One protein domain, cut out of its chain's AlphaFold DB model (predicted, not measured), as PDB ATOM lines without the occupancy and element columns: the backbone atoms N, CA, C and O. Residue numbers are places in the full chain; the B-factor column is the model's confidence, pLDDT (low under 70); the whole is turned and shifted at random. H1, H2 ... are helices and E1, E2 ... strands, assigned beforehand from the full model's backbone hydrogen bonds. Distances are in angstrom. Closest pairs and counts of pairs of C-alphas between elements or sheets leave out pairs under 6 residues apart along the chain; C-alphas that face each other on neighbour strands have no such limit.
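Overview. This is residues 2 to 115 of the 228 residues of an uncharacterized protein of Salmonella derby (UniProt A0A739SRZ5). There is little regular structure: a small antiparallel sheet, E2 E4 E5, sits among long loops, with the antiparallel ribbon E1 E3 near E2. Loops 13 to 27 and 76 to 90 make one end of the long axis. The 114 printed residues, 30 in named elements, are mixed in class, in order E1 H1 E2 E3 E4 E5 H2. The whole is compact, radius of gyration of the C-alphas 14.3 A, spanning 44 by 25 by 21 A.

Along the chain. E2 is residues 37 to 42, 15.8 A, from C-alpha 37 at (3.194, -18.157, -13.907); E4 70 to 75, 16.4 A; E5 91 to 94, 10.3 A. E1 is 10 to 12, E3 59 to 61, H1 28 to 31, H2 97 to 100, ending at C-alpha (-10.649, -19.005, -19.245).

Arrangement. Inner strand E4 pairs with E2, N 40 to O 72 at 2.8 A, and E5, N 91 to O 75 at 2.8 A; E4 and E5 form a hairpin. E1 and E3 pair, N 11 to O 60 at 2.8 A. The closest C-alphas of E2 and E3, Trp 39 and Phe 60, are 7.3 A apart. H1 and H2 are not on the sheet and too short for O i to N i+4 pairs; of one O i to N i+3 pair each, H1 has 1 within range, H2 0.

Size, cuts and confidence. The farthest C-alphas, Thr 83 and Lys 115, are 45.5 A apart. The printed part has no cut; links E1 to H1, E2 to E3 and E4 to E5 are long. No printed residue is under 70 in pLDDT.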
ATOM      1  N   SER A   2     -11.260 -17.602 -12.078       90.56
ATOM      2  CA  SER A   2     -12.318 -16.746 -11.520       90.56
ATOM      3  C   SER A   2     -11.909 -15.272 -11.513       90.56
ATOM      4  O   SER A   2     -10.719 -14.948 -11.485       90.56
ATOM      5  N   GLY A   3     -12.910 -14.393 -11.551       93.19
ATOM      6  CA  GLY A   3     -12.750 -12.941 -11.541       93.19
ATOM      7  C   GLY A   3     -13.291 -12.263 -12.800       93.19
ATOM      8  O   GLY A   3     -13.634 -12.907 -13.792       93.19
ATOM      9  N   GLU A   4     -13.361 -10.938 -12.728       95.38
ATOM     10  CA  GLU A   4     -13.937 -10.070 -13.754       95.38
ATOM     11  C   GLU A   4     -12.832  -9.273 -14.453       95.38
ATOM     12  O   GLU A   4     -11.955  -8.726 -13.777       95.38
ATOM     13  N   LEU A   5     -12.897  -9.127 -15.780       96.31
ATOM     14  CA  LEU A   5     -12.032  -8.222 -16.547       96.31
ATOM     15  C   LEU A   5     -12.470  -6.759 -16.376       96.31
ATOM     16  O   LEU A   5     -12.843  -6.076 -17.327       96.31
ATOM     17  N   THR A   6     -12.392  -6.276 -15.139       96.00
ATOM     18  CA  THR A   6     -12.686  -4.895 -14.749       96.00
ATOM     19  C   THR A   6     -11.512  -4.342 -13.944       96.00
ATOM     20  O   THR A   6     -10.959  -5.030 -13.087       96.00
ATOM     21  N   THR A   7     -11.110  -3.093 -14.184       95.00
ATOM     22  CA  THR A   7     -10.020  -2.439 -13.436       95.00
ATOM     23  C   THR A   7     -10.225  -2.542 -11.920       95.00
ATOM     24  O   THR A   7     -11.308  -2.238 -11.415       95.00
ATOM     25  N   GLY A   8      -9.186  -2.927 -11.180       92.94
ATOM     26  CA  GLY A   8      -9.225  -3.132  -9.729       92.94
ATOM     27  C   GLY A   8      -9.777  -4.488  -9.274       92.94
ATOM     28  O   GLY A   8      -9.667  -4.803  -8.089       92.94
ATOM     29  N   SER A   9     -10.343  -5.301 -10.172       94.81
ATOM     30  CA  SER A   9     -10.727  -6.681  -9.860       94.81
ATOM     31  C   SER A   9      -9.497  -7.562  -9.658       94.81
ATOM     32  O   SER A   9      -8.437  -7.315 -10.229       94.81
ATOM     33  N   THR A  10      -9.643  -8.614  -8.853       96.31
ATOM     34  CA  THR A  10      -8.613  -9.650  -8.702       96.31
ATOM     35  C   THR A  10      -9.029 -10.901  -9.461       96.31
ATOM     36  O   THR A  10     -10.143 -11.392  -9.288       96.31
ATOM     37  N   LEU A  11      -8.129 -11.390 -10.308       97.38
ATOM     38  CA  LEU A  11      -8.239 -12.657 -11.018       97.38
ATOM     39  C   LEU A  11      -7.499 -13.744 -10.240       97.38
ATOM     40  O   LEU A  11      -6.419 -13.487  -9.704       97.38
ATOM     41  N   GLN A  12      -8.054 -14.956 -10.226       96.50
ATOM     42  CA  GLN A  12      -7.479 -16.105  -9.528       96.50
ATOM     43  C   GLN A  12      -7.423 -17.335 -10.445       96.50
ATOM     44  O   GLN A  12      -8.428 -17.756 -11.034       96.50
ATOM     45  N   ILE A  13      -6.245 -17.951 -10.539       94.88
ATOM     46  CA  ILE A  13      -6.091 -19.305 -11.080       94.88
ATOM     47  C   ILE A  13      -6.514 -20.264  -9.967       94.88
ATOM     48  O   ILE A  13      -5.834 -20.372  -8.950       94.88
ATOM     49  N   ALA A  14      -7.666 -20.909 -10.144       87.69
ATOM     50  CA  ALA A  14      -8.152 -21.936  -9.224       87.69
ATOM     51  C   ALA A  14      -7.635 -23.327  -9.605       87.69
ATOM     52  O   ALA A  14      -7.369 -24.135  -8.724       87.69
ATOM     53  N   ASP A  15      -7.498 -23.585 -10.905       82.31
ATOM     54  CA  ASP A  15      -7.051 -24.863 -11.445       82.31
ATOM     55  C   ASP A  15      -6.546 -24.692 -12.890       82.31
ATOM     56  O   ASP A  15      -6.835 -23.671 -13.535       82.31
ATOM     57  N   VAL A  16      -5.814 -25.689 -13.388       81.38
ATOM     58  CA  VAL A  16      -5.355 -25.812 -14.779       81.38
ATOM     59  C   VAL A  16      -5.876 -27.138 -15.329       81.38
ATOM     60  O   VAL A  16      -5.462 -28.201 -14.886       81.38
ATOM     61  N   PHE A  17      -6.772 -27.084 -16.313       77.19
ATOM     62  CA  PHE A  17      -7.405 -28.282 -16.870       77.19
ATOM     63  C   PHE A  17      -6.615 -28.819 -18.066       77.19
ATOM     64  O   PHE A  17      -6.897 -28.473 -19.214       77.19
ATOM     65  N   ILE A  18      -5.619 -29.655 -17.785       80.81
ATOM     66  CA  ILE A  18      -4.936 -30.486 -18.779       80.81
ATOM     67  C   ILE A  18      -4.710 -31.882 -18.194       80.81
ATOM     68  O   ILE A  18      -4.523 -32.024 -16.987       80.81
ATOM     69  N   GLU A  19      -4.766 -32.907 -19.034       79.62
ATOM     70  CA  GLU A  19      -4.440 -34.276 -18.637       79.62
ATOM     71  C   GLU A  19      -2.987 -34.568 -19.009       79.62
ATOM     72  O   GLU A  19      -2.553 -34.283 -20.126       79.62
ATOM     73  N   ASP A  20      -2.238 -35.100 -18.049       81.56
ATOM     74  CA  ASP A  20      -0.935 -35.699 -18.297       81.56
ATOM     75  C   ASP A  20      -1.128 -37.112 -18.873       81.56
ATOM     76  O   ASP A  20      -1.985 -37.858 -18.395       81.56
ATOM     77  N   GLU A  21      -0.364 -37.479 -19.906       84.94
ATOM     78  CA  GLU A  21      -0.542 -38.765 -20.606       84.94
ATOM     79  C   GLU A  21      -0.228 -39.974 -19.714       84.94
ATOM     80  O   GLU A  21      -0.848 -41.028 -19.870       84.94
ATOM     81  N   ASP A  22       0.686 -39.812 -18.754       86.50
ATOM     82  CA  ASP A  22       1.053 -40.843 -17.782       86.50
ATOM     83  C   ASP A  22       0.124 -40.828 -16.549       86.50
ATOM     84  O   ASP A  22       0.214 -41.693 -15.670       86.50
ATOM     85  N   GLY A  23      -0.828 -39.889 -16.505       86.50
ATOM     86  CA  GLY A  23      -1.801 -39.735 -15.431       86.50
ATOM     87  C   GLY A  23      -1.232 -39.077 -14.175       86.50
ATOM     88  O   GLY A  23      -1.845 -39.186 -13.106       86.50
ATOM     89  N   ASP A  24      -0.081 -38.404 -14.273       89.75
ATOM     90  CA  ASP A  24       0.490 -37.691 -13.138       89.75
ATOM     91  C   ASP A  24      -0.387 -36.480 -12.754       89.75
ATOM     92  O   ASP A  24      -0.721 -35.636 -13.593       89.75
ATOM     93  N   PRO A  25      -0.764 -36.330 -11.469       90.75
ATOM     94  CA  PRO A  25      -1.580 -35.204 -11.037       90.75
ATOM     95  C   PRO A  25      -0.813 -33.891 -11.193       90.75
ATOM     96  O   PRO A  25       0.355 -33.792 -10.817       90.75
ATOM     97  N   LEU A  26      -1.476 -32.843 -11.681       91.88
ATOM     98  CA  LEU A  26      -0.883 -31.509 -11.781       91.88
ATOM     99  C   LEU A  26      -0.688 -30.858 -10.407       91.88
ATOM    100  O   LEU A  26      -1.418 -31.133  -9.456       91.88
ATOM    101  N   SER A  27       0.282 -29.946 -10.303       92.75
ATOM    102  CA  SER A  27       0.543 -29.191  -9.074       92.75
ATOM    103  C   SER A  27       0.592 -27.689  -9.329       92.75
ATOM    104  O   SER A  27       1.630 -27.140  -9.700       92.75
ATOM    105  N   LEU A  28      -0.523 -27.003  -9.063       92.69
ATOM    106  CA  LEU A  28      -0.576 -25.541  -9.115       92.69
ATOM    107  C   LEU A  28       0.394 -24.896  -8.111       92.69
ATOM    108  O   LEU A  28       1.004 -23.876  -8.418       92.69
ATOM    109  N   ASP A  29       0.605 -25.524  -6.952       92.50
ATOM    110  CA  ASP A  29       1.569 -25.061  -5.947       92.50
ATOM    111  C   ASP A  29       3.001 -25.036  -6.491       92.50
ATOM    112  O   ASP A  29       3.717 -24.055  -6.286       92.50
ATOM    113  N   LYS A  30       3.414 -26.064  -7.250       93.31
ATOM    114  CA  LYS A  30       4.721 -26.062  -7.928       93.31
ATOM    115  C   LYS A  30       4.815 -24.987  -9.013       93.31
ATOM    116  O   LYS A  30       5.911 -24.485  -9.252       93.31
ATOM    117  N   MET A  31       3.701 -24.637  -9.660       93.81
ATOM    118  CA  MET A  31       3.643 -23.572 -10.669       93.81
ATOM    119  C   MET A  31       3.592 -22.163 -10.047       93.81
ATOM    120  O   MET A  31       3.895 -21.184 -10.723       93.81
ATOM    121  N   ASN A  32       3.218 -22.021  -8.769       93.31
ATOM    122  CA  ASN A  32       3.019 -20.728  -8.107       93.31
ATOM    123  C   ASN A  32       4.344 -20.047  -7.721       93.31
ATOM    124  O   ASN A  32       4.671 -19.862  -6.547       93.31
ATOM    125  N   ASN A  33       5.129 -19.676  -8.726       90.69
ATOM    126  CA  ASN A  33       6.387 -18.961  -8.576       90.69
ATOM    127  C   ASN A  33       6.608 -17.985  -9.745       90.69
ATOM    128  O   ASN A  33       5.841 -17.943 -10.709       90.69
ATOM    129  N   ALA A  34       7.662 -17.176  -9.635       90.44
ATOM    130  CA  ALA A  34       7.948 -16.099 -10.579       90.44
ATOM    131  C   ALA A  34       8.340 -16.573 -11.988       90.44
ATOM    132  O   ALA A  34       8.232 -15.794 -12.936       90.44
ATOM    133  N   ASP A  35       8.784 -17.819 -12.137       91.00
ATOM    134  CA  ASP A  35       9.252 -18.362 -13.410       91.00
ATOM    135  C   ASP A  35       8.136 -19.037 -14.202       91.00
ATOM    136  O   ASP A  35       8.116 -18.912 -15.432       91.00
ATOM    137  N   ASP A  36       7.201 -19.684 -13.503       94.75
ATOM    138  CA  ASP A  36       6.209 -20.576 -14.104       94.75
ATOM    139  C   ASP A  36       4.823 -19.967 -14.290       94.75
ATOM    140  O   ASP A  36       4.076 -20.515 -15.086       94.75
ATOM    141  N   ILE A  37       4.446 -18.876 -13.612       97.12
ATOM    142  CA  ILE A  37       3.194 -18.157 -13.907       97.12
ATOM    143  C   ILE A  37       3.473 -16.662 -13.976       97.12
ATOM    144  O   ILE A  37       3.835 -16.035 -12.977       97.12
ATOM    145  N   LYS A  38       3.251 -16.082 -15.157       97.75
ATOM    146  CA  LYS A  38       3.489 -14.669 -15.466       97.75
ATOM    147  C   LYS A  38       2.255 -14.056 -16.112       97.75
ATOM    148  O   LYS A  38       1.736 -14.572 -17.100       97.75
ATOM    149  N   TRP A  39       1.822 -12.922 -15.577       97.94
ATOM    150  CA  TRP A  39       0.696 -12.144 -16.081       97.94
ATOM    151  C   TRP A  39       1.213 -10.976 -16.898       97.94
ATOM    152  O   TRP A  39       2.081 -10.234 -16.443       97.94
ATOM    153  N   TYR A  40       0.654 -10.776 -18.080       98.12
ATOM    154  CA  TYR A  40       1.021  -9.699 -18.984       98.12
ATOM    155  C   TYR A  40      -0.198  -8.849 -19.291       98.12
ATOM    156  O   TYR A  40      -1.241  -9.372 -19.680       98.12
ATOM    157  N   LEU A  41      -0.036  -7.534 -19.166       97.38
ATOM    158  CA  LEU A  41      -0.957  -6.563 -19.740       97.38
ATOM    159  C   LEU A  41      -0.492  -6.250 -21.157       97.38
ATOM    160  O   LEU A  41       0.652  -5.844 -21.353       97.38
ATOM    161  N   VAL A  42      -1.370  -6.451 -22.134       96.31
ATOM    162  CA  VAL A  42      -1.034  -6.323 -23.555       96.31
ATOM    163  C   VAL A  42      -2.015  -5.408 -24.275       96.31
ATOM    164  O   VAL A  42      -3.194  -5.341 -23.930       96.31
ATOM    165  N   ASP A  43      -1.514  -4.718 -25.297       92.38
ATOM    166  CA  ASP A  43      -2.297  -3.840 -26.177       92.38
ATOM    167  C   ASP A  43      -2.725  -4.537 -27.482       92.38
ATOM    168  O   ASP A  43      -3.481  -3.981 -28.272       92.38
ATOM    169  N   ASN A  44      -2.231  -5.751 -27.738       85.81
ATOM    170  CA  ASN A  44      -2.525  -6.526 -28.940       85.81
ATOM    171  C   ASN A  44      -2.673  -8.022 -28.618       85.81
ATOM    172  O   ASN A  44      -2.429  -8.473 -27.500       85.81
ATOM    173  N   GLU A  45      -3.068  -8.802 -29.623       88.12
ATOM    174  CA  GLU A  45      -3.291 -10.244 -29.484       88.12
ATOM    175  C   GLU A  45      -2.117 -11.101 -29.980       88.12
ATOM    176  O   GLU A  45      -2.251 -12.323 -30.052       88.12
ATOM    177  N   ALA A  46      -0.953 -10.499 -30.268       90.19
ATOM    178  CA  ALA A  46       0.225 -11.202 -30.790       90.19
ATOM    179  C   ALA A  46       0.553 -12.431 -29.941       90.19
ATOM    180  O   ALA A  46       0.560 -12.311 -28.721       90.19
ATOM    181  N   ALA A  47       0.784 -13.592 -30.570       87.75
ATOM    182  CA  ALA A  47       0.823 -14.903 -29.909       87.75
ATOM    183  C   ALA A  47       1.587 -14.880 -28.573       87.75
ATOM    184  O   ALA A  47       0.992 -15.187 -27.538       87.75
ATOM    185  N   ASP A  48       2.816 -14.367 -28.594       90.50
ATOM    186  CA  ASP A  48       3.660 -14.202 -27.416       90.50
ATOM    187  C   ASP A  48       3.654 -12.755 -26.901       90.50
ATOM    188  O   ASP A  48       3.862 -11.817 -27.681       90.50
ATOM    189  N   PRO A  49       3.447 -12.536 -25.590       93.31
ATOM    190  CA  PRO A  49       3.548 -11.209 -25.009       93.31
ATOM    191  C   PRO A  49       5.013 -10.760 -24.930       93.31
ATOM    192  O   PRO A  49       5.904 -11.519 -24.550       93.31
ATOM    193  N   SER A  50       5.262  -9.490 -25.241       87.12
ATOM    194  CA  SER A  50       6.571  -8.852 -25.080       87.12
ATOM    195  C   SER A  50       6.633  -8.002 -23.810       87.12
ATOM    196  O   SER A  50       5.628  -7.417 -23.409       87.12
ATOM    197  N   GLY A  51       7.831  -7.833 -23.247       89.12
ATOM    198  CA  GLY A  51       8.080  -6.933 -22.117       89.12
ATOM    199  C   GLY A  51       8.091  -7.631 -20.757       89.12
ATOM    200  O   GLY A  51       8.205  -8.853 -20.664       89.12
ATOM    201  N   THR A  52       8.027  -6.834 -19.693       94.06
ATOM    202  CA  THR A  52       8.059  -7.325 -18.309       94.06
ATOM    203  C   THR A  52       6.662  -7.785 -17.881       94.06
ATOM    204  O   THR A  52       5.701  -7.053 -18.128       94.06
ATOM    205  N   PRO A  53       6.524  -8.947 -17.213       96.94
ATOM    206  CA  PRO A  53       5.264  -9.334 -16.590       96.94
ATOM    207  C   PRO A  53       4.748  -8.244 -15.643       96.94
ATOM    208  O   PRO A  53       5.513  -7.664 -14.873       96.94
ATOM    209  N   ALA A  54       3.441  -8.000 -15.666       97.00
ATOM    210  CA  ALA A  54       2.761  -7.124 -14.718       97.00
ATOM    211  C   ALA A  54       2.665  -7.757 -13.318       97.00
ATOM    212  O   ALA A  54       2.623  -7.042 -12.321       97.00
ATOM    213  N   ALA A  55       2.629  -9.091 -13.244       97.31
ATOM    214  CA  ALA A  55       2.651  -9.852 -11.999       97.31
ATOM    215  C   ALA A  55       3.079 -11.305 -12.236       97.31
ATOM    216  O   ALA A  55       3.223 -11.753 -13.378       97.31
ATOM    217  N   THR A  56       3.226 -12.058 -11.149       97.19
ATOM    218  CA  THR A  56       3.517 -13.496 -11.153       97.19
ATOM    219  C   THR A  56       2.686 -14.236 -10.107       97.19
ATOM    220  O   THR A  56       2.203 -13.616  -9.162       97.19
ATOM    221  N   GLY A  57       2.586 -15.560 -10.228       95.56
ATOM    222  CA  GLY A  57       1.858 -16.416  -9.280       95.56
ATOM    223  C   GLY A  57       0.368 -16.559  -9.600       95.56
ATOM    224  O   GLY A  57      -0.079 -16.199 -10.681       95.56
ATOM    225  N   THR A  58      -0.426 -17.111  -8.685       95.75
ATOM    226  CA  THR A  58      -1.815 -17.539  -8.974       95.75
ATOM    227  C   THR A  58      -2.887 -16.455  -8.882       95.75
ATOM    228  O   THR A  58      -4.039 -16.714  -9.231       95.75
ATOM    229  N   ALA A  59      -2.530 -15.246  -8.450       96.19
ATOM    230  CA  ALA A  59      -3.457 -14.132  -8.294       96.19
ATOM    231  C   ALA A  59      -2.930 -12.875  -8.992       96.19
ATOM    232  O   ALA A  59      -1.732 -12.591  -8.950       96.19
ATOM    233  N   PHE A  60      -3.831 -12.095  -9.584       97.62
ATOM    234  CA  PHE A  60      -3.491 -10.823 -10.219       97.62
ATOM    235  C   PHE A  60      -4.582  -9.782  -9.997       97.62
ATOM    236  O   PHE A  60      -5.719  -9.963 -10.425       97.62
ATOM    237  N   THR A  61      -4.232  -8.666  -9.359       97.75
ATOM    238  CA  THR A  61      -5.118  -7.502  -9.260       97.75
ATOM    239  C   THR A  61      -4.893  -6.589 -10.457       97.75
ATOM    240  O   THR A  61      -3.793  -6.074 -10.656       97.75
ATOM    241  N   ILE A  62      -5.947  -6.372 -11.241       97.44
ATOM    242  CA  ILE A  62      -5.910  -5.551 -12.447       97.44
ATOM    243  C   ILE A  62      -5.642  -4.087 -12.053       97.44
ATOM    244  O   ILE A  62      -6.422  -3.524 -11.278       97.44
ATOM    245  N   PRO A  63      -4.591  -3.436 -12.584       95.88
ATOM    246  CA  PRO A  63      -4.314  -2.030 -12.307       95.88
ATOM    247  C   PRO A  63      -5.466  -1.098 -12.699       95.88
ATOM    248  O   PRO A  63      -6.246  -1.378 -13.610       95.88
ATOM    249  N   ALA A  64      -5.571   0.038 -12.007       90.88
ATOM    250  CA  ALA A  64      -6.648   1.007 -12.221       90.88
ATOM    251  C   ALA A  64      -6.597   1.690 -13.603       90.88
ATOM    252  O   ALA A  64      -7.613   2.183 -14.077       90.88
ATOM    253  N   ASP A  65      -5.428   1.713 -14.239       91.88
ATOM    254  CA  ASP A  65      -5.148   2.314 -15.546       91.88
ATOM    255  C   ASP A  65      -5.102   1.284 -16.691       91.88
ATOM    256  O   ASP A  65      -4.724   1.614 -17.814       91.88
ATOM    257  N   ALA A  66      -5.502   0.036 -16.431       95.88
ATOM    258  CA  ALA A  66      -5.453  -1.045 -17.413       95.88
ATOM    259  C   ALA A  66      -6.674  -1.103 -18.353       95.88
ATOM    260  O   ALA A  66      -6.754  -2.007 -19.185       95.88
ATOM    261  N   GLY A  67      -7.633  -0.179 -18.235       94.69
ATOM    262  CA  GLY A  67      -8.815  -0.148 -19.098       94.69
ATOM    263  C   GLY A  67      -8.458  -0.106 -20.585       94.69
ATOM    264  O   GLY A  67      -7.562   0.628 -20.999       94.69
ATOM    265  N   GLY A  68      -9.153  -0.906 -21.392       94.94
ATOM    266  CA  GLY A  68      -8.892  -1.060 -22.826       94.94
ATOM    267  C   GLY A  68      -7.742  -2.014 -23.176       94.94
ATOM    268  O   GLY A  68      -7.626  -2.404 -24.335       94.94
ATOM    269  N   LYS A  69      -6.918  -2.431 -22.201       96.75
ATOM    270  CA  LYS A  69      -5.892  -3.469 -22.399       96.75
ATOM    271  C   LYS A  69      -6.495  -4.867 -22.284       96.75
ATOM    272  O   LYS A  69      -7.655  -5.032 -21.904       96.75
ATOM    273  N   LYS A  70      -5.681  -5.884 -22.569       97.12
ATOM    274  CA  LYS A  70      -6.013  -7.304 -22.389       97.12
ATOM    275  C   LYS A  70      -5.003  -7.993 -21.477       97.12
ATOM    276  O   LYS A  70      -3.937  -7.442 -21.201       97.12
ATOM    277  N   ILE A  71      -5.329  -9.204 -21.024       97.62
ATOM    278  CA  ILE A  71      -4.458  -9.996 -20.145       97.62
ATOM    279  C   ILE A  71      -4.059 -11.291 -20.834       97.62
ATOM    280  O   ILE A  71      -4.918 -12.063 -21.261       97.62
ATOM    281  N   LYS A  72      -2.753 -11.554 -20.880       97.19
ATOM    282  CA  LYS A  72      -2.211 -12.872 -21.214       97.19
ATOM    283  C   LYS A  72      -1.547 -13.497 -20.002       97.19
ATOM    284  O   LYS A  72      -0.839 -12.814 -19.265       97.19
ATOM    285  N   ILE A  73      -1.739 -14.796 -19.829       96.12
ATOM    286  CA  ILE A  73      -0.973 -15.593 -18.874       96.12
ATOM    287  C   ILE A  73      -0.003 -16.446 -19.671       96.12
ATOM    288  O   ILE A  73      -0.423 -17.185 -20.561       96.12
ATOM    289  N   VAL A  74       1.278 -16.346 -19.337       96.31
ATOM    290  CA  VAL A  74       2.284 -17.323 -19.749       96.31
ATOM    291  C   VAL A  74       2.517 -18.230 -18.557       96.31
ATOM    292  O   VAL A  74       2.910 -17.742 -17.493       96.31
ATOM    293  N   TYR A  75       2.254 -19.523 -18.719       95.00
ATOM    294  CA  TYR A  75       2.442 -20.489 -17.647       95.00
ATOM    295  C   TYR A  75       3.125 -21.772 -18.101       95.00
ATOM    296  O   TYR A  75       2.997 -22.191 -19.250       95.00
ATOM    297  N   ARG A  76       3.849 -22.420 -17.190       95.00
ATOM    298  CA  ARG A  76       4.458 -23.730 -17.417       95.00
ATOM    299  C   ARG A  76       3.791 -24.767 -16.530       95.00
ATOM    300  O   ARG A  76       3.762 -24.627 -15.312       95.00
ATOM    301  N   ILE A  77       3.270 -25.813 -17.161       93.44
ATOM    302  CA  ILE A  77       2.596 -26.909 -16.469       93.44
ATOM    303  C   ILE A  77       3.635 -27.759 -15.740       93.44
ATOM    304  O   ILE A  77       4.688 -28.080 -16.297       93.44
ATOM    305  N   LYS A  78       3.315 -28.119 -14.499       93.56
ATOM    306  CA  LYS A  78       4.089 -29.026 -13.659       93.56
ATOM    307  C   LYS A  78       3.204 -30.081 -13.020       93.56
ATOM    308  O   LYS A  78       2.106 -29.773 -12.546       93.56
ATOM    309  N   THR A  79       3.718 -31.295 -12.954       93.69
ATOM    310  CA  THR A  79       3.102 -32.417 -12.250       93.69
ATOM    311  C   THR A  79       3.606 -32.476 -10.803       93.69
ATOM    312  O   THR A  79       4.698 -32.010 -10.456       93.69
ATOM    313  N   ALA A  80       2.796 -33.016  -9.896       91.56
ATOM    314  CA  ALA A  80       3.179 -33.245  -8.507       91.56
ATOM    315  C   ALA A  80       4.229 -34.364  -8.407       91.56
ATOM    316  O   ALA A  80       5.174 -34.250  -7.620       91.56
ATOM    317  N   THR A  81       4.083 -35.389  -9.247       89.00
ATOM    318  CA  THR A  81       4.923 -36.592  -9.359       89.00
ATOM    319  C   THR A  81       5.383 -36.803 -10.807       89.00
ATOM    320  O   THR A  81       5.000 -36.034 -11.678       89.00
ATOM    321  N   GLY A  82       6.249 -37.787 -11.058       85.25
ATOM    322  CA  GLY A  82       6.769 -38.060 -12.403       85.25
ATOM    323  C   GLY A  82       8.108 -37.389 -12.705       85.25
ATOM    324  O   GLY A  82       8.597 -36.532 -11.965       85.25
ATOM    325  N   THR A  83       8.780 -37.842 -13.762       87.00
ATOM    326  CA  THR A  83      10.013 -37.227 -14.271       87.00
ATOM    327  C   THR A  83      10.060 -37.382 -15.793       87.00
ATOM    328  O   THR A  83      10.089 -38.518 -16.264       87.00
ATOM    329  N   PRO A  84      10.155 -36.281 -16.559       87.94
ATOM    330  CA  PRO A  84      10.240 -34.888 -16.102       87.94
ATOM    331  C   PRO A  84       8.928 -34.388 -15.475       87.94
ATOM    332  O   PRO A  84       7.856 -34.726 -15.947       87.94
ATOM    333  N   ASP A  85       9.016 -33.553 -14.433       91.50
ATOM    334  CA  ASP A  85       7.839 -33.015 -13.727       91.50
ATOM    335  C   ASP A  85       7.374 -31.649 -14.258       91.50
ATOM    336  O   ASP A  85       6.605 -30.931 -13.619       91.50
ATOM    337  N   SER A  86       7.891 -31.251 -15.420       92.94
ATOM    338  CA  SER A  86       7.699 -29.934 -16.007       92.94
ATOM    339  C   SER A  86       7.573 -30.041 -17.516       92.94
ATOM    340  O   SER A  86       8.427 -30.631 -18.181       92.94
ATOM    341  N   ALA A  87       6.564 -29.368 -18.063       91.38
ATOM    342  CA  ALA A  87       6.405 -29.231 -19.501       91.38
ATOM    343  C   ALA A  87       7.631 -28.545 -20.126       91.38
ATOM    344  O   ALA A  87       8.207 -27.609 -19.556       91.38
ATOM    345  N   PHE A  88       8.009 -29.006 -21.320       90.44
ATOM    346  CA  PHE A  88       9.167 -28.493 -22.051       90.44
ATOM    347  C   PHE A  88       8.993 -27.018 -22.448       90.44
ATOM    348  O   PHE A  88       9.902 -26.206 -22.261       90.44
ATOM    349  N   LEU A  89       7.808 -26.657 -22.952       91.94
ATOM    350  CA  LEU A  89       7.464 -25.292 -23.347       91.94
ATOM    351  C   LEU A  89       6.371 -24.717 -22.441       91.94
ATOM    352  O   LEU A  89       5.500 -25.460 -21.985       91.94
ATOM    353  N   PRO A  90       6.400 -23.400 -22.171       93.75
ATOM    354  CA  PRO A  90       5.265 -22.728 -21.564       93.75
ATOM    355  C   PRO A  90       4.093 -22.634 -22.553       93.75
ATOM    356  O   PRO A  90       4.281 -22.633 -23.769       93.75
ATOM    357  N   ALA A  91       2.891 -22.497 -22.010       92.69
ATOM    358  CA  ALA A  91       1.683 -22.140 -22.731       92.69
ATOM    359  C   ALA A  91       1.374 -20.652 -22.533       92.69
ATOM    360  O   ALA A  91       1.638 -20.087 -21.470       92.69
ATOM    361  N   THR A  92       0.765 -20.038 -23.544       95.19
ATOM    362  CA  THR A  92       0.274 -18.660 -23.485       95.19
ATOM    363  C   THR A  92      -1.226 -18.654 -23.732       95.19
ATOM    364  O   THR A  92      -1.690 -19.168 -24.748       95.19
ATOM    365  N   VAL A  93      -1.989 -18.029 -22.837       93.94
ATOM    366  CA  VAL A  93      -3.447 -17.904 -22.958       93.94
ATOM    367  C   VAL A  93      -3.850 -16.439 -22.856       93.94
ATOM    368  O   VAL A  93      -3.511 -15.762 -21.888       93.94
ATOM    369  N   LEU A  94      -4.592 -15.954 -23.854       96.19
ATOM    370  CA  LEU A  94      -5.357 -14.709 -23.755       96.19
ATOM    371  C   LEU A  94      -6.612 -14.976 -22.929       96.19
ATOM    372  O   LEU A  94      -7.379 -15.879 -23.266       96.19
ATOM    373  N   LEU A  95      -6.831 -14.190 -21.880       96.00
ATOM    374  CA  LEU A  95      -8.003 -14.350 -21.029       96.00
ATOM    375  C   LEU A  95      -9.245 -13.800 -21.720       96.00
ATOM    376  O   LEU A  95      -9.352 -12.603 -21.969       96.00
ATOM    377  N   THR A  96     -10.194 -14.688 -21.989       96.38
ATOM    378  CA  THR A  96     -11.541 -14.370 -22.458       96.38
ATOM    379  C   THR A  96     -12.545 -15.240 -21.707       96.38
ATOM    380  O   THR A  96     -12.175 -16.220 -21.042       96.38
ATOM    381  N   SER A  97     -13.831 -14.917 -21.823       95.69
ATOM    382  CA  SER A  97     -14.895 -15.764 -21.279       95.69
ATOM    383  C   SER A  97     -14.830 -17.187 -21.848       95.69
ATOM    384  O   SER A  97     -15.001 -18.147 -21.103       95.69
ATOM    385  N   ALA A  98     -14.491 -17.333 -23.132       94.62
ATOM    386  CA  ALA A  98     -14.381 -18.629 -23.797       94.62
ATOM    387  C   ALA A  98     -13.117 -19.413 -23.408       94.62
ATOM    388  O   ALA A  98     -13.191 -20.622 -23.212       94.62
ATOM    389  N   SER A  99     -11.959 -18.753 -23.300       92.75
ATOM    390  CA  SER A  99     -10.695 -19.453 -23.031       92.75
ATOM    391  C   SER A  99     -10.513 -19.818 -21.561       92.75
ATOM    392  O   SER A  99      -9.862 -20.807 -21.246       92.75
ATOM    393  N   SER A 100     -11.033 -18.980 -20.660       93.12
ATOM    394  CA  SER A 100     -10.649 -19.005 -19.245       93.12
ATOM    395  C   SER A 100     -11.832 -18.916 -18.281       93.12
ATOM    396  O   SER A 100     -11.659 -19.182 -17.086       93.12
ATOM    397  N   GLY A 101     -13.024 -18.555 -18.769       93.62
ATOM    398  CA  GLY A 101     -14.224 -18.389 -17.945       93.62
ATOM    399  C   GLY A 101     -14.257 -17.095 -17.128       93.62
ATOM    400  O   GLY A 101     -15.001 -17.020 -16.157       93.62
ATOM    401  N   VAL A 102     -13.443 -16.091 -17.480       95.06
ATOM    402  CA  VAL A 102     -13.503 -14.769 -16.830       95.06
ATOM    403  C   VAL A 102     -14.800 -14.041 -17.188       95.06
ATOM    404  O   VAL A 102     -15.283 -14.138 -18.319       95.06
ATOM    405  N   GLY A 103     -15.354 -13.319 -16.215       95.00
ATOM    406  CA  GLY A 103     -16.530 -12.465 -16.389       95.00
ATOM    407  C   GLY A 103     -16.169 -11.037 -16.799       95.00
ATOM    408  O   GLY A 103     -14.991 -10.674 -16.880       95.00
ATOM    409  N   GLY A 104     -17.191 -10.226 -17.061       92.75
ATOM    410  CA  GLY A 104     -17.078  -8.785 -17.289       92.75
ATOM    411  C   GLY A 104     -17.701  -8.344 -18.609       92.75
ATOM    412  O   GLY A 104     -17.824  -9.129 -19.550       92.75
ATOM    413  N   ASP A 105     -18.063  -7.064 -18.691       91.81
ATOM    414  CA  ASP A 105     -18.805  -6.482 -19.820       91.81
ATOM    415  C   ASP A 105     -18.123  -6.693 -21.184       91.81
ATOM    416  O   ASP A 105     -18.797  -6.804 -22.207       91.81
ATOM    417  N   SER A 106     -16.790  -6.770 -21.210       92.88
ATOM    418  CA  SER A 106     -15.991  -7.005 -22.424       92.88
ATOM    419  C   SER A 106     -15.164  -8.295 -22.355       92.88
ATOM    420  O   SER A 106     -14.207  -8.487 -23.096       92.88
ATOM    421  N   ALA A 107     -15.548  -9.240 -21.494       94.88
ATOM    422  CA  ALA A 107     -14.805 -10.487 -21.332       94.88
ATOM    423  C   ALA A 107     -14.843 -11.401 -22.561       94.88
ATOM    424  O   ALA A 107     -13.941 -12.216 -22.744       94.88
ATOM    425  N   ALA A 108     -15.856 -11.258 -23.419       96.00
ATOM    426  CA  ALA A 108     -15.973 -12.030 -24.652       96.00
ATOM    427  C   ALA A 108     -14.772 -11.833 -25.590       96.00
ATOM    428  O   ALA A 108     -14.291 -12.804 -26.170       96.00
ATOM    429  N   ASP A 109     -14.261 -10.603 -25.696       95.12
ATOM    430  CA  ASP A 109     -13.066 -10.293 -26.488       95.12
ATOM    431  C   ASP A 109     -11.794 -10.160 -25.631       95.12
ATOM    432  O   ASP A 109     -10.703  -9.989 -26.168       95.12
ATOM    433  N   GLY A 110     -11.903 -10.270 -24.305       95.88
ATOM    434  CA  GLY A 110     -10.771 -10.185 -23.380       95.88
ATOM    435  C   GLY A 110     -10.325  -8.763 -23.034       95.88
ATOM    436  O   GLY A 110      -9.251  -8.589 -22.452       95.88
ATOM    437  N   THR A 111     -11.107  -7.745 -23.394       96.38
ATOM    438  CA  THR A 111     -10.809  -6.349 -23.060       96.38
ATOM    439  C   THR A 111     -11.187  -6.044 -21.614       96.38
ATOM    440  O   THR A 111     -12.274  -6.375 -21.140       96.38
ATOM    441  N   ILE A 112     -10.288  -5.366 -20.906       96.38
ATOM    442  CA  ILE A 112     -10.526  -4.881 -19.549       96.38
ATOM    443  C   ILE A 112     -11.446  -3.661 -19.609       96.38
ATOM    444  O   ILE A 112     -11.115  -2.640 -20.219       96.38
ATOM    445  N   SER A 113     -12.575  -3.732 -18.912       94.75
ATOM    446  CA  SER A 113     -13.463  -2.590 -18.705       94.75
ATOM    447  C   SER A 113     -12.969  -1.695 -17.568       94.75
ATOM    448  O   SER A 113     -12.532  -2.168 -16.520       94.75
ATOM    449  N   ASN A 114     -13.083  -0.379 -17.737       93.38
ATOM    450  CA  ASN A 114     -12.985   0.539 -16.604       93.38
ATOM    451  C   ASN A 114     -14.220   0.388 -15.705       93.38
ATOM    452  O   ASN A 114     -15.315   0.115 -16.198       93.38
ATOM    453  N   LYS A 115     -14.063   0.620 -14.395       91.69
ATOM    454  CA  LYS A 115     -15.197   0.654 -13.451       91.69
ATOM    455  C   LYS A 115     -16.265   1.660 -13.887       91.69
ATOM    456  O   LYS A 115     -17.420   1.278 -14.017       91.69
TER     457      LYS A 115